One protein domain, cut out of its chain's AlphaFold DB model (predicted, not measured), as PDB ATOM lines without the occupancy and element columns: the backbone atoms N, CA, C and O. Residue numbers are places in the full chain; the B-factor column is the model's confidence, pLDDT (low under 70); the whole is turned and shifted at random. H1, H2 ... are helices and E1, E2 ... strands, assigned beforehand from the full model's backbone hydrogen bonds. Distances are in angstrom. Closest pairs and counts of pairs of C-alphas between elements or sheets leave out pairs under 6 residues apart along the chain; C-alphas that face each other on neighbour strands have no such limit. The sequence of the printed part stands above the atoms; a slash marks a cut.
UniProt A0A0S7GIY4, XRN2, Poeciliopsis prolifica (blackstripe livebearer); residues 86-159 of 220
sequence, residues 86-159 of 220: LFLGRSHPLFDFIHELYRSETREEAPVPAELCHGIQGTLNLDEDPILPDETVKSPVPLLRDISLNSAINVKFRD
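AT A GLANCE: This is residues 86 to 159 of the 220 residues of the protein "XRN2" of Poeciliopsis prolifica (blackstripe livebearer) (UniProt A0A0S7GIY4). Little here is regular structure: a small three-stranded sheet has one helix, H1, across one face, and the loop of residues 126 to 151 runs far out and folds back. The 74 printed residues hold E1, H1, E2 and E3 in that order, class mixed, with 23 residues in named elements; the sheet, E1, E3, E2, is antiparallel. It is only just compact, close to loose, radius of gyration 13.2 A, spanning 39 by 23 by 22 A.

HOW THE PARTS SIT: Start at edge strand E1, residues 86 to 89, antiparallel to E3, residues 152 to 158; N 86 and O 155 are within hydrogen-bond range, 2.9 A. H1, residues 95 to 103, with every O i to N i+4 pair within hydrogen-bond range, is on the sheet at a height of 8.4 A; the closest C-alphas of H1 and E3 are those of Ile 98 and Val 155, 7.2 A apart. E2, residues 123 to 125, makes a hairpin with E3; N 123 and O 158 are 2.9 A apart. E1, H1 and E2 form a split strand-helix-strand unit, E3 between its strands, with a right-handed crossover.

IN THESE COORDINATES: Find C-alpha 86 at (164.126, 204.300, 137.237), where E1 begins; H1 runs 12.3 A, and E3 runs 19.1 A to C-alpha 158 at (170.117, 211.222, 138.809).

THE WHOLE: Look from Glu 115 to Leu 143, the C-alphas farthest apart, 40.4 A. The links H1 to E2 and E2 to E3 are long; the printed part has no cut, and no printed residue is under 70 in pLDDT.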
ATOM      1  N   LEU A  86     165.564 204.177 137.046       96.12
ATOM      2  CA  LEU A  86     164.126 204.300 137.237       96.12
ATOM      3  C   LEU A  86     163.406 203.299 136.333       96.12
ATOM      4  O   LEU A  86     163.643 203.281 135.129       96.12
ATOM      5  N   PHE A  87     162.494 202.507 136.903       96.88
ATOM      6  CA  PHE A  87     161.629 201.586 136.164       96.88
ATOM      7  C   PHE A  87     160.183 202.064 136.203       96.88
ATOM      8  O   PHE A  87     159.663 202.394 137.270       96.88
ATOM      9  N   LEU A  88     159.510 202.046 135.055       96.12
ATOM     10  CA  LEU A  88     158.115 202.463 134.929       96.12
ATOM     11  C   LEU A  88     157.333 201.450 134.107       96.12
ATOM     12  O   LEU A  88     157.804 200.982 133.076       96.12
ATOM     13  N   GLY A  89     156.109 201.141 134.533       96.50
ATOM     14  CA  GLY A  89     155.173 200.374 133.713       96.50
ATOM     15  C   GLY A  89     154.476 201.251 132.669       96.50
ATOM     16  O   GLY A  89     154.302 202.449 132.885       96.50
ATOM     17  N   ARG A  90     153.980 200.636 131.589       95.69
ATOM     18  CA  ARG A  90     153.252 201.296 130.482       95.69
ATOM     19  C   ARG A  90     152.101 202.220 130.895       95.69
ATOM     20  O   ARG A  90     151.757 203.134 130.161       95.69
ATOM     21  N   SER A  91     151.479 201.984 132.048       95.69
ATOM     22  CA  SER A  91     150.371 202.821 132.540       95.69
ATOM     23  C   SER A  91     150.815 204.132 133.201       95.69
ATOM     24  O   SER A  91     149.969 204.967 133.517       95.69
ATOM     25  N   HIS A  92     152.114 204.316 133.449       96.62
ATOM     26  CA  HIS A  92     152.622 205.492 134.140       96.62
ATOM     27  C   HIS A  92     152.691 206.706 133.191       96.62
ATOM     28  O   HIS A  92     153.230 206.563 132.096       96.62
ATOM     29  N   PRO A  93     152.248 207.918 133.590       96.50
ATOM     30  CA  PRO A  93     152.218 209.090 132.701       96.50
ATOM     31  C   PRO A  93     153.576 209.490 132.098       96.50
ATOM     32  O   PRO A  93     153.639 209.996 130.985       96.50
ATOM     33  N   LEU A  94     154.672 209.251 132.823       96.56
ATOM     34  CA  LEU A  94     156.045 209.488 132.350       96.56
ATOM     35  C   LEU A  94     156.541 208.460 131.300       96.56
ATOM     36  O   LEU A  94     157.588 208.673 130.696       96.56
ATOM     37  N   PHE A  95     155.827 207.350 131.077       96.88
ATOM     38  CA  PHE A  95     156.282 206.258 130.206       96.88
ATOM     39  C   PHE A  95     156.545 206.724 128.770       96.88
ATOM     40  O   PHE A  95     157.637 206.499 128.251       96.88
ATOM     41  N   ASP A  96     155.579 207.415 128.155       95.94
ATOM     42  CA  ASP A  96     155.681 207.851 126.756       95.94
ATOM     43  C   ASP A  96     156.845 208.829 126.547       95.94
ATOM     44  O   ASP A  96     157.522 208.775 125.523       95.94
ATOM     45  N   PHE A  97     157.125 209.678 127.542       96.00
ATOM     46  CA  PHE A  97     158.263 210.595 127.513       96.00
ATOM     47  C   PHE A  97     159.592 209.836 127.443       96.00
ATOM     48  O   PHE A  97     160.403 210.103 126.562       96.00
ATOM     49  N   ILE A  98     159.806 208.854 128.326       96.69
ATOM     50  CA  ILE A  98     161.039 208.049 128.325       96.69
ATOM     51  C   ILE A  98     161.138 207.194 127.065       96.69
ATOM     52  O   ILE A  98     162.208 207.100 126.470       96.69
ATOM     53  N   HIS A  99     160.030 206.601 126.628       96.06
ATOM     54  CA  HIS A  99     160.004 205.811 125.406       96.06
ATOM     55  C   HIS A  99     160.412 206.648 124.179       96.06
ATOM     56  O   HIS A  99     161.187 206.177 123.345       96.06
ATOM     57  N   GLU A 100     159.983 207.912 124.102       95.88
ATOM     58  CA  GLU A 100     160.408 208.834 123.044       95.88
ATOM     59  C   GLU A 100     161.885 209.252 123.168       95.88
ATOM     60  O   GLU A 100     162.561 209.395 122.148       95.88
ATOM     61  N   LEU A 101     162.434 209.386 124.385       96.19
ATOM     62  CA  LEU A 101     163.874 209.631 124.574       96.19
ATOM     63  C   LEU A 101     164.721 208.507 123.961       96.19
ATOM     64  O   LEU A 101     165.697 208.790 123.264       96.19
ATOM     65  N   TYR A 102     164.327 207.246 124.170       95.88
ATOM     66  CA  TYR A 102     164.997 206.099 123.549       95.88
ATOM     67  C   TYR A 102     164.808 206.071 122.031       95.88
ATOM     68  O   TYR A 102     165.775 205.863 121.305       95.88
ATOM     69  N   ARG A 103     163.592 206.331 121.533       94.75
ATOM     70  CA  ARG A 103     163.296 206.346 120.089       94.75
ATOM     71  C   ARG A 103     164.080 207.418 119.327       94.75
ATOM     72  O   ARG A 103     164.467 207.195 118.183       94.75
ATOM     73  N   SER A 104     164.267 208.581 119.942       94.44
ATOM     74  CA  SER A 104     164.997 209.717 119.368       94.44
ATOM     75  C   SER A 104     166.511 209.644 119.584       94.44
ATOM     76  O   SER A 104     167.230 210.493 119.063       94.44
ATOM     77  N   GLU A 105     166.994 208.656 120.349       92.12
ATOM     78  CA  GLU A 105     168.390 208.529 120.780       92.12
ATOM     79  C   GLU A 105     168.948 209.819 121.415       92.12
ATOM     80  O   GLU A 105     170.116 210.175 121.241       92.12
ATOM     81  N   THR A 106     168.116 210.541 122.174       87.00
ATOM     82  CA  THR A 106     168.526 211.790 122.830       87.00
ATOM     83  C   THR A 106     169.491 211.488 123.979       87.00
ATOM     84  O   THR A 106     169.080 211.083 125.063       87.00
ATOM     85  N   ARG A 107     170.794 211.684 123.744       85.69
ATOM     86  CA  ARG A 107     171.862 211.389 124.724       85.69
ATOM     87  C   ARG A 107     172.129 212.507 125.734       85.69
ATOM     88  O   ARG A 107     172.876 212.288 126.686       85.69
ATOM     89  N   GLU A 108     171.564 213.690 125.519       89.56
ATOM     90  CA  GLU A 108     171.667 214.804 126.464       89.56
ATOM     91  C   GLU A 108     170.844 214.527 127.732       89.56
ATOM     92  O   GLU A 108     169.837 213.821 127.684       89.56
ATOM     93  N   GLU A 109     171.278 215.070 128.877       92.00
ATOM     94  CA  GLU A 109     170.538 214.928 130.138       92.00
ATOM     95  C   GLU A 109     169.168 215.615 130.016       92.00
ATOM     96  O   GLU A 109     169.085 216.823 129.784       92.00
ATOM     97  N   ALA A 110     168.087 214.858 130.201       94.62
ATOM     98  CA  ALA A 110     166.725 215.375 130.123       94.62
ATOM     99  C   ALA A 110     166.144 215.569 131.534       94.62
ATOM    100  O   ALA A 110     166.149 214.628 132.326       94.62
ATOM    101  N   PRO A 111     165.613 216.748 131.899       95.94
ATOM    102  CA  PRO A 111     164.968 216.922 133.197       95.94
ATOM    103  C   PRO A 111     163.686 216.088 133.282       95.94
ATOM    104  O   PRO A 111     162.924 216.009 132.318       95.94
ATOM    105  N   VAL A 112     163.411 215.503 134.450       95.81
ATOM    106  CA  VAL A 112     162.135 214.819 134.706       95.81
ATOM    107  C   VAL A 112     160.994 215.847 134.720       95.81
ATOM    108  O   VAL A 112     161.032 216.772 135.537       95.81
ATOM    109  N   PRO A 113     159.944 215.685 133.892       94.50
ATOM    110  CA  PRO A 113     158.729 216.486 134.000       94.50
ATOM    111  C   PRO A 113     157.979 216.127 135.291       94.50
ATOM    112  O   PRO A 113     157.344 215.071 135.389       94.50
ATOM    113  N   ALA A 114     158.063 216.993 136.303       91.31
ATOM    114  CA  ALA A 114     157.536 216.733 137.645       91.31
ATOM    115  C   ALA A 114     156.021 216.447 137.642       91.31
ATOM    116  O   ALA A 114     155.525 215.648 138.437       91.31
ATOM    117  N   GLU A 115     155.285 217.045 136.709       94.44
ATOM    118  CA  GLU A 115     153.844 216.880 136.510       94.44
ATOM    119  C   GLU A 115     153.479 215.461 136.062       94.44
ATOM    120  O   GLU A 115     152.415 214.952 136.414       94.44
ATOM    121  N   LEU A 116     154.377 214.802 135.322       93.69
ATOM    122  CA  LEU A 116     154.203 213.429 134.842       93.69
ATOM    123  C   LEU A 116     154.685 212.385 135.855       93.69
ATOM    124  O   LEU A 116     154.469 211.189 135.653       93.69
ATOM    125  N   CYS A 117     155.340 212.818 136.934       92.69
ATOM    126  CA  CYS A 117     155.984 211.942 137.909       92.69
ATOM    127  C   CYS A 117     155.657 212.326 139.361       92.69
ATOM    128  O   CYS A 117     156.486 212.196 140.255       92.69
ATOM    129  N   HIS A 118     154.438 212.816 139.609       90.31
ATOM    130  CA  HIS A 118     153.926 213.114 140.956       90.31
ATOM    131  C   HIS A 118     154.850 214.004 141.815       90.31
ATOM    132  O   HIS A 118     154.885 213.875 143.039       90.31
ATOM    133  N   GLY A 119     155.585 214.917 141.179       93.00
ATOM    134  CA  GLY A 119     156.516 215.829 141.838       93.00
ATOM    135  C   GLY A 119     157.955 215.320 141.961       93.00
ATOM    136  O   GLY A 119     158.775 216.038 142.529       93.00
ATOM    137  N   ILE A 120     158.285 214.129 141.449       94.62
ATOM    138  CA  ILE A 120     159.674 213.657 141.384       94.62
ATOM    139  C   ILE A 120     160.475 214.582 140.463       94.62
ATOM    140  O   ILE A 120     160.039 214.926 139.364       94.62
ATOM    141  N   GLN A 121     161.655 214.976 140.931       95.00
ATOM    142  CA  GLN A 121     162.592 215.834 140.216       95.00
ATOM    143  C   GLN A 121     163.936 215.128 140.101       95.00
ATOM    144  O   GLN A 121     164.324 214.389 141.000       95.00
ATOM    145  N   GLY A 122     164.642 215.388 139.009       95.50
ATOM    146  CA  GLY A 122     165.948 214.816 138.707       95.50
ATOM    147  C   GLY A 122     166.246 214.949 137.221       95.50
ATOM    148  O   GLY A 122     165.497 215.609 136.489       95.50
ATOM    149  N   THR A 123     167.320 214.316 136.773       96.62
ATOM    150  CA  THR A 123     167.664 214.206 135.354       96.62
ATOM    151  C   THR A 123     167.660 212.751 134.905       96.62
ATOM    152  O   THR A 123     167.872 211.832 135.698       96.62
ATOM    153  N   LEU A 124     167.348 212.553 133.629       96.62
ATOM    154  CA  LEU A 124     167.266 211.271 132.953       96.62
ATOM    155  C   LEU A 124     168.345 211.175 131.883       96.62
ATOM    156  O   LEU A 124     168.605 212.137 131.159       96.62
ATOM    157  N   ASN A 125     168.906 209.980 131.741       96.12
ATOM    158  CA  ASN A 125     169.864 209.635 130.701       96.12
ATOM    159  C   ASN A 125     169.554 208.253 130.139       96.12
ATOM    160  O   ASN A 125     169.089 207.368 130.858       96.12
ATOM    161  N   LEU A 126     169.872 208.041 128.864       96.62
ATOM    162  CA  LEU A 126     169.724 206.721 128.263       96.62
ATOM    163  C   LEU A 126     170.657 205.708 128.935       96.62
ATOM    164  O   LEU A 126     171.836 205.976 129.196       96.62
ATOM    165  N   ASP A 127     170.103 204.536 129.211       94.88
ATOM    166  CA  ASP A 127     170.891 203.358 129.557       94.88
ATOM    167  C   ASP A 127     171.557 202.770 128.303       94.88
ATOM    168  O   ASP A 127     171.015 202.874 127.204       94.88
ATOM    169  N   GLU A 128     172.739 202.180 128.472       91.81
ATOM    170  CA  GLU A 128     173.479 201.514 127.391       91.81
ATOM    171  C   GLU A 128     172.888 200.139 127.067       91.81
ATOM    172  O   GLU A 128     172.933 199.718 125.914       91.81
ATOM    173  N   ASP A 129     172.311 199.472 128.071       92.50
ATOM    174  CA  ASP A 129     171.634 198.178 127.944       92.50
ATOM    175  C   ASP A 129     170.226 198.268 128.564       92.50
ATOM    176  O   ASP A 129     169.988 197.783 129.676       92.50
ATOM    177  N   PRO A 130     169.300 199.006 127.922       95.12
ATOM    178  CA  PRO A 130     167.988 199.262 128.488       95.12
ATOM    179  C   PRO A 130     167.071 198.041 128.403       95.12
ATOM    180  O   PRO A 130     167.009 197.330 127.404       95.12
ATOM    181  N   ILE A 131     166.241 197.877 129.426       95.31
ATOM    182  CA  ILE A 131     165.023 197.083 129.359       95.31
ATOM    183  C   ILE A 131     163.962 197.914 128.638       95.31
ATOM    184  O   ILE A 131     163.401 198.857 129.205       95.31
ATOM    185  N   LEU A 132     163.669 197.535 127.397       95.31
ATOM    186  CA  LEU A 132     162.640 198.161 126.577       95.31
ATOM    187  C   LEU A 132     161.310 197.392 126.642       95.31
ATOM    188  O   LEU A 132     161.283 196.175 126.870       95.31
ATOM    189  N   PRO A 133     160.175 198.090 126.469       95.31
ATOM    190  CA  PRO A 133     158.869 197.449 126.425       95.31
ATOM    191  C   PRO A 133     158.761 196.479 125.242       95.31
ATOM    192  O   PRO A 133     159.384 196.673 124.207       95.31
ATOM    193  N   ASP A 134     157.927 195.452 125.395       94.19
ATOM    194  CA  ASP A 134     157.655 194.396 124.407       94.19
ATOM    195  C   ASP A 134     158.855 193.494 124.046       94.19
ATOM    196  O   ASP A 134     158.701 192.545 123.275       94.19
ATOM    197  N   GLU A 135     160.023 193.709 124.654       93.44
ATOM    198  CA  GLU A 135     161.174 192.814 124.545       93.44
ATOM    199  C   GLU A 135     161.151 191.709 125.611       93.44
ATOM    200  O   GLU A 135     160.618 191.861 126.714       93.44
ATOM    201  N   THR A 136     161.737 190.552 125.290       95.56
ATOM    202  CA  THR A 136     161.879 189.469 126.269       95.56
ATOM    203  C   THR A 136     163.050 189.756 127.198       95.56
ATOM    204  O   THR A 136     164.198 189.753 126.762       95.56
ATOM    205  N   VAL A 137     162.781 189.887 128.496       96.19
ATOM    206  CA  VAL A 137     163.833 190.016 129.509       96.19
ATOM    207  C   VAL A 137     164.257 188.625 129.959       96.19
ATOM    208  O   VAL A 137     163.471 187.874 130.552       96.19
ATOM    209  N   LYS A 138     165.508 188.269 129.659       95.56
ATOM    210  CA  LYS A 138     166.100 186.993 130.063       95.56
ATOM    211  C   LYS A 138     166.363 186.969 131.559       95.56
ATOM    212  O   LYS A 138     166.900 187.923 132.117       95.56
ATOM    213  N   SER A 139     166.006 185.867 132.209       96.25
ATOM    214  CA  SER A 139     166.341 185.696 133.618       96.25
ATOM    215  C   SER A 139     167.854 185.487 133.777       96.25
ATOM    216  O   SER A 139     168.396 184.545 133.195       96.25
ATOM    217  N   PRO A 140     168.546 186.275 134.620       95.50
ATOM    218  CA  PRO A 140     169.945 186.012 134.955       95.50
ATOM    219  C   PRO A 140     170.100 184.825 135.924       95.50
ATOM    220  O   PRO A 140     171.209 184.356 136.166       95.50
ATOM    221  N   VAL A 141     168.997 184.334 136.502       96.75
ATOM    222  CA  VAL A 141     168.977 183.189 137.417       96.75
ATOM    223  C   VAL A 141     168.488 181.954 136.650       96.75
ATOM    224  O   VAL A 141     167.318 181.937 136.256       96.75
ATOM    225  N   PRO A 142     169.310 180.895 136.482       93.38
ATOM    226  CA  PRO A 142     169.005 179.765 135.591       93.38
ATOM    227  C   PRO A 142     167.684 179.025 135.850       93.38
ATOM    228  O   PRO A 142     167.157 178.373 134.957       93.38
ATOM    229  N   LEU A 143     167.157 179.090 137.074       95.69
ATOM    230  CA  LEU A 143     165.930 178.393 137.478       95.69
ATOM    231  C   LEU A 143     164.667 179.256 137.363       95.69
ATOM    232  O   LEU A 143     163.564 178.759 137.594       95.69
ATOM    233  N   LEU A 144     164.812 180.544 137.057       96.69
ATOM    234  CA  LEU A 144     163.685 181.457 136.914       96.69
ATOM    235  C   LEU A 144     163.371 181.661 135.433       96.69
ATOM    236  O   LEU A 144     164.259 181.698 134.588       96.69
ATOM    237  N   ARG A 145     162.077 181.765 135.131       97.00
ATOM    238  CA  ARG A 145     161.583 181.961 133.766       97.00
ATOM    239  C   ARG A 145     161.895 183.365 133.256       97.00
ATOM    240  O   ARG A 145     161.839 184.329 134.020       97.00
ATOM    241  N   ASP A 146     162.098 183.460 131.951       96.94
ATOM    242  CA  ASP A 146     162.149 184.732 131.239       96.94
ATOM    243  C   ASP A 146     160.808 185.474 131.336       96.94
ATOM    244  O   ASP A 146     159.733 184.866 131.422       96.94
ATOM    245  N   ILE A 147     160.869 186.801 131.271       96.50
ATOM    246  CA  ILE A 147     159.692 187.657 131.140       96.50
ATOM    247  C   ILE A 147     159.485 187.904 129.646       96.50
ATOM    248  O   ILE A 147     160.123 188.768 129.057       96.50
ATOM    249  N   SER A 148     158.603 187.121 129.027       94.81
ATOM    250  CA  SER A 148     158.327 187.202 127.585       94.81
ATOM    251  C   SER A 148     157.458 188.393 127.178       94.81
ATOM    252  O   SER A 148     157.498 188.803 126.025       94.81
ATOM    253  N   LEU A 149     156.663 188.931 128.106       93.75
ATOM    254  CA  LEU A 149     155.764 190.065 127.883       93.75
ATOM    255  C   LEU A 149     156.123 191.199 128.844       93.75
ATOM    256  O   LEU A 149     155.405 191.467 129.813       93.75
ATOM    257  N   ASN A 150     157.271 191.834 128.612       95.62
ATOM    258  CA  ASN A 150     157.676 192.997 129.383       95.62
ATOM    259  C   ASN A 150     156.852 194.229 128.975       95.62
ATOM    260  O   ASN A 150     156.757 194.570 127.802       95.62
ATOM    261  N   SER A 151     156.279 194.929 129.952       95.75
ATOM    262  CA  SER A 151     155.587 196.213 129.738       95.75
ATOM    263  C   SER A 151     156.236 197.358 130.515       95.75
ATOM    264  O   SER A 151     155.650 198.438 130.627       95.75
ATOM    265  N   ALA A 152     157.420 197.112 131.075       96.44
ATOM    266  CA  ALA A 152     158.212 198.106 131.767       96.44
ATOM    267  C   ALA A 152     159.290 198.683 130.849       96.44
ATOM    268  O   ALA A 152     159.761 198.018 129.927       96.44
ATOM    269  N   ILE A 153     159.687 199.910 131.143       97.44
ATOM    270  CA  ILE A 153     160.857 200.566 130.572       97.44
ATOM    271  C   ILE A 153     161.767 201.012 131.712       97.44
ATOM    272  O   ILE A 153     161.263 201.371 132.785       97.44
ATOM    273  N   ASN A 154     163.079 200.981 131.500       97.25
ATOM    274  CA  ASN A 154     164.036 201.589 132.416       97.25
ATOM    275  C   ASN A 154     164.728 202.799 131.788       97.25
ATOM    276  O   ASN A 154     164.738 202.954 130.574       97.25
ATOM    277  N   VAL A 155     165.289 203.660 132.630       97.31
ATOM    278  CA  VAL A 155     166.130 204.795 132.233       97.31
ATOM    279  C   VAL A 155     167.076 205.131 133.382       97.31
ATOM    280  O   VAL A 155     166.719 204.917 134.546       97.31
ATOM    281  N   LYS A 156     168.271 205.661 133.099       97.44
ATOM    282  CA  LYS A 156     169.150 206.154 134.167       97.44
ATOM    283  C   LYS A 156     168.541 207.409 134.775       97.44
ATOM    284  O   LYS A 156     168.041 208.270 134.053       97.44
ATOM    285  N   PHE A 157     168.600 207.510 136.092       96.88
ATOM    286  CA  PHE A 157     168.105 208.638 136.864       96.88
ATOM    287  C   PHE A 157     169.235 209.208 137.715       96.88
ATOM    288  O   PHE A 157     170.079 208.474 138.231       96.88
ATOM    289  N   ARG A 158     169.241 210.526 137.876       96.06
ATOM    290  CA  ARG A 158     170.117 211.222 138.809       96.06
ATOM    291  C   ARG A 158     169.298 212.213 139.621       96.06
ATOM    292  O   ARG A 158     168.521 212.991 139.066       96.06
ATOM    293  N   ASP A 159     169.519 212.207 140.931       95.38
ATOM    294  CA  ASP A 159     168.923 213.184 141.838       95.38
ATOM    295  C   ASP A 159     169.275 214.629 141.437       95.38
ATOM    296  O   ASP A 159     170.332 214.874 140.836       95.38
TER     297      ASP A 159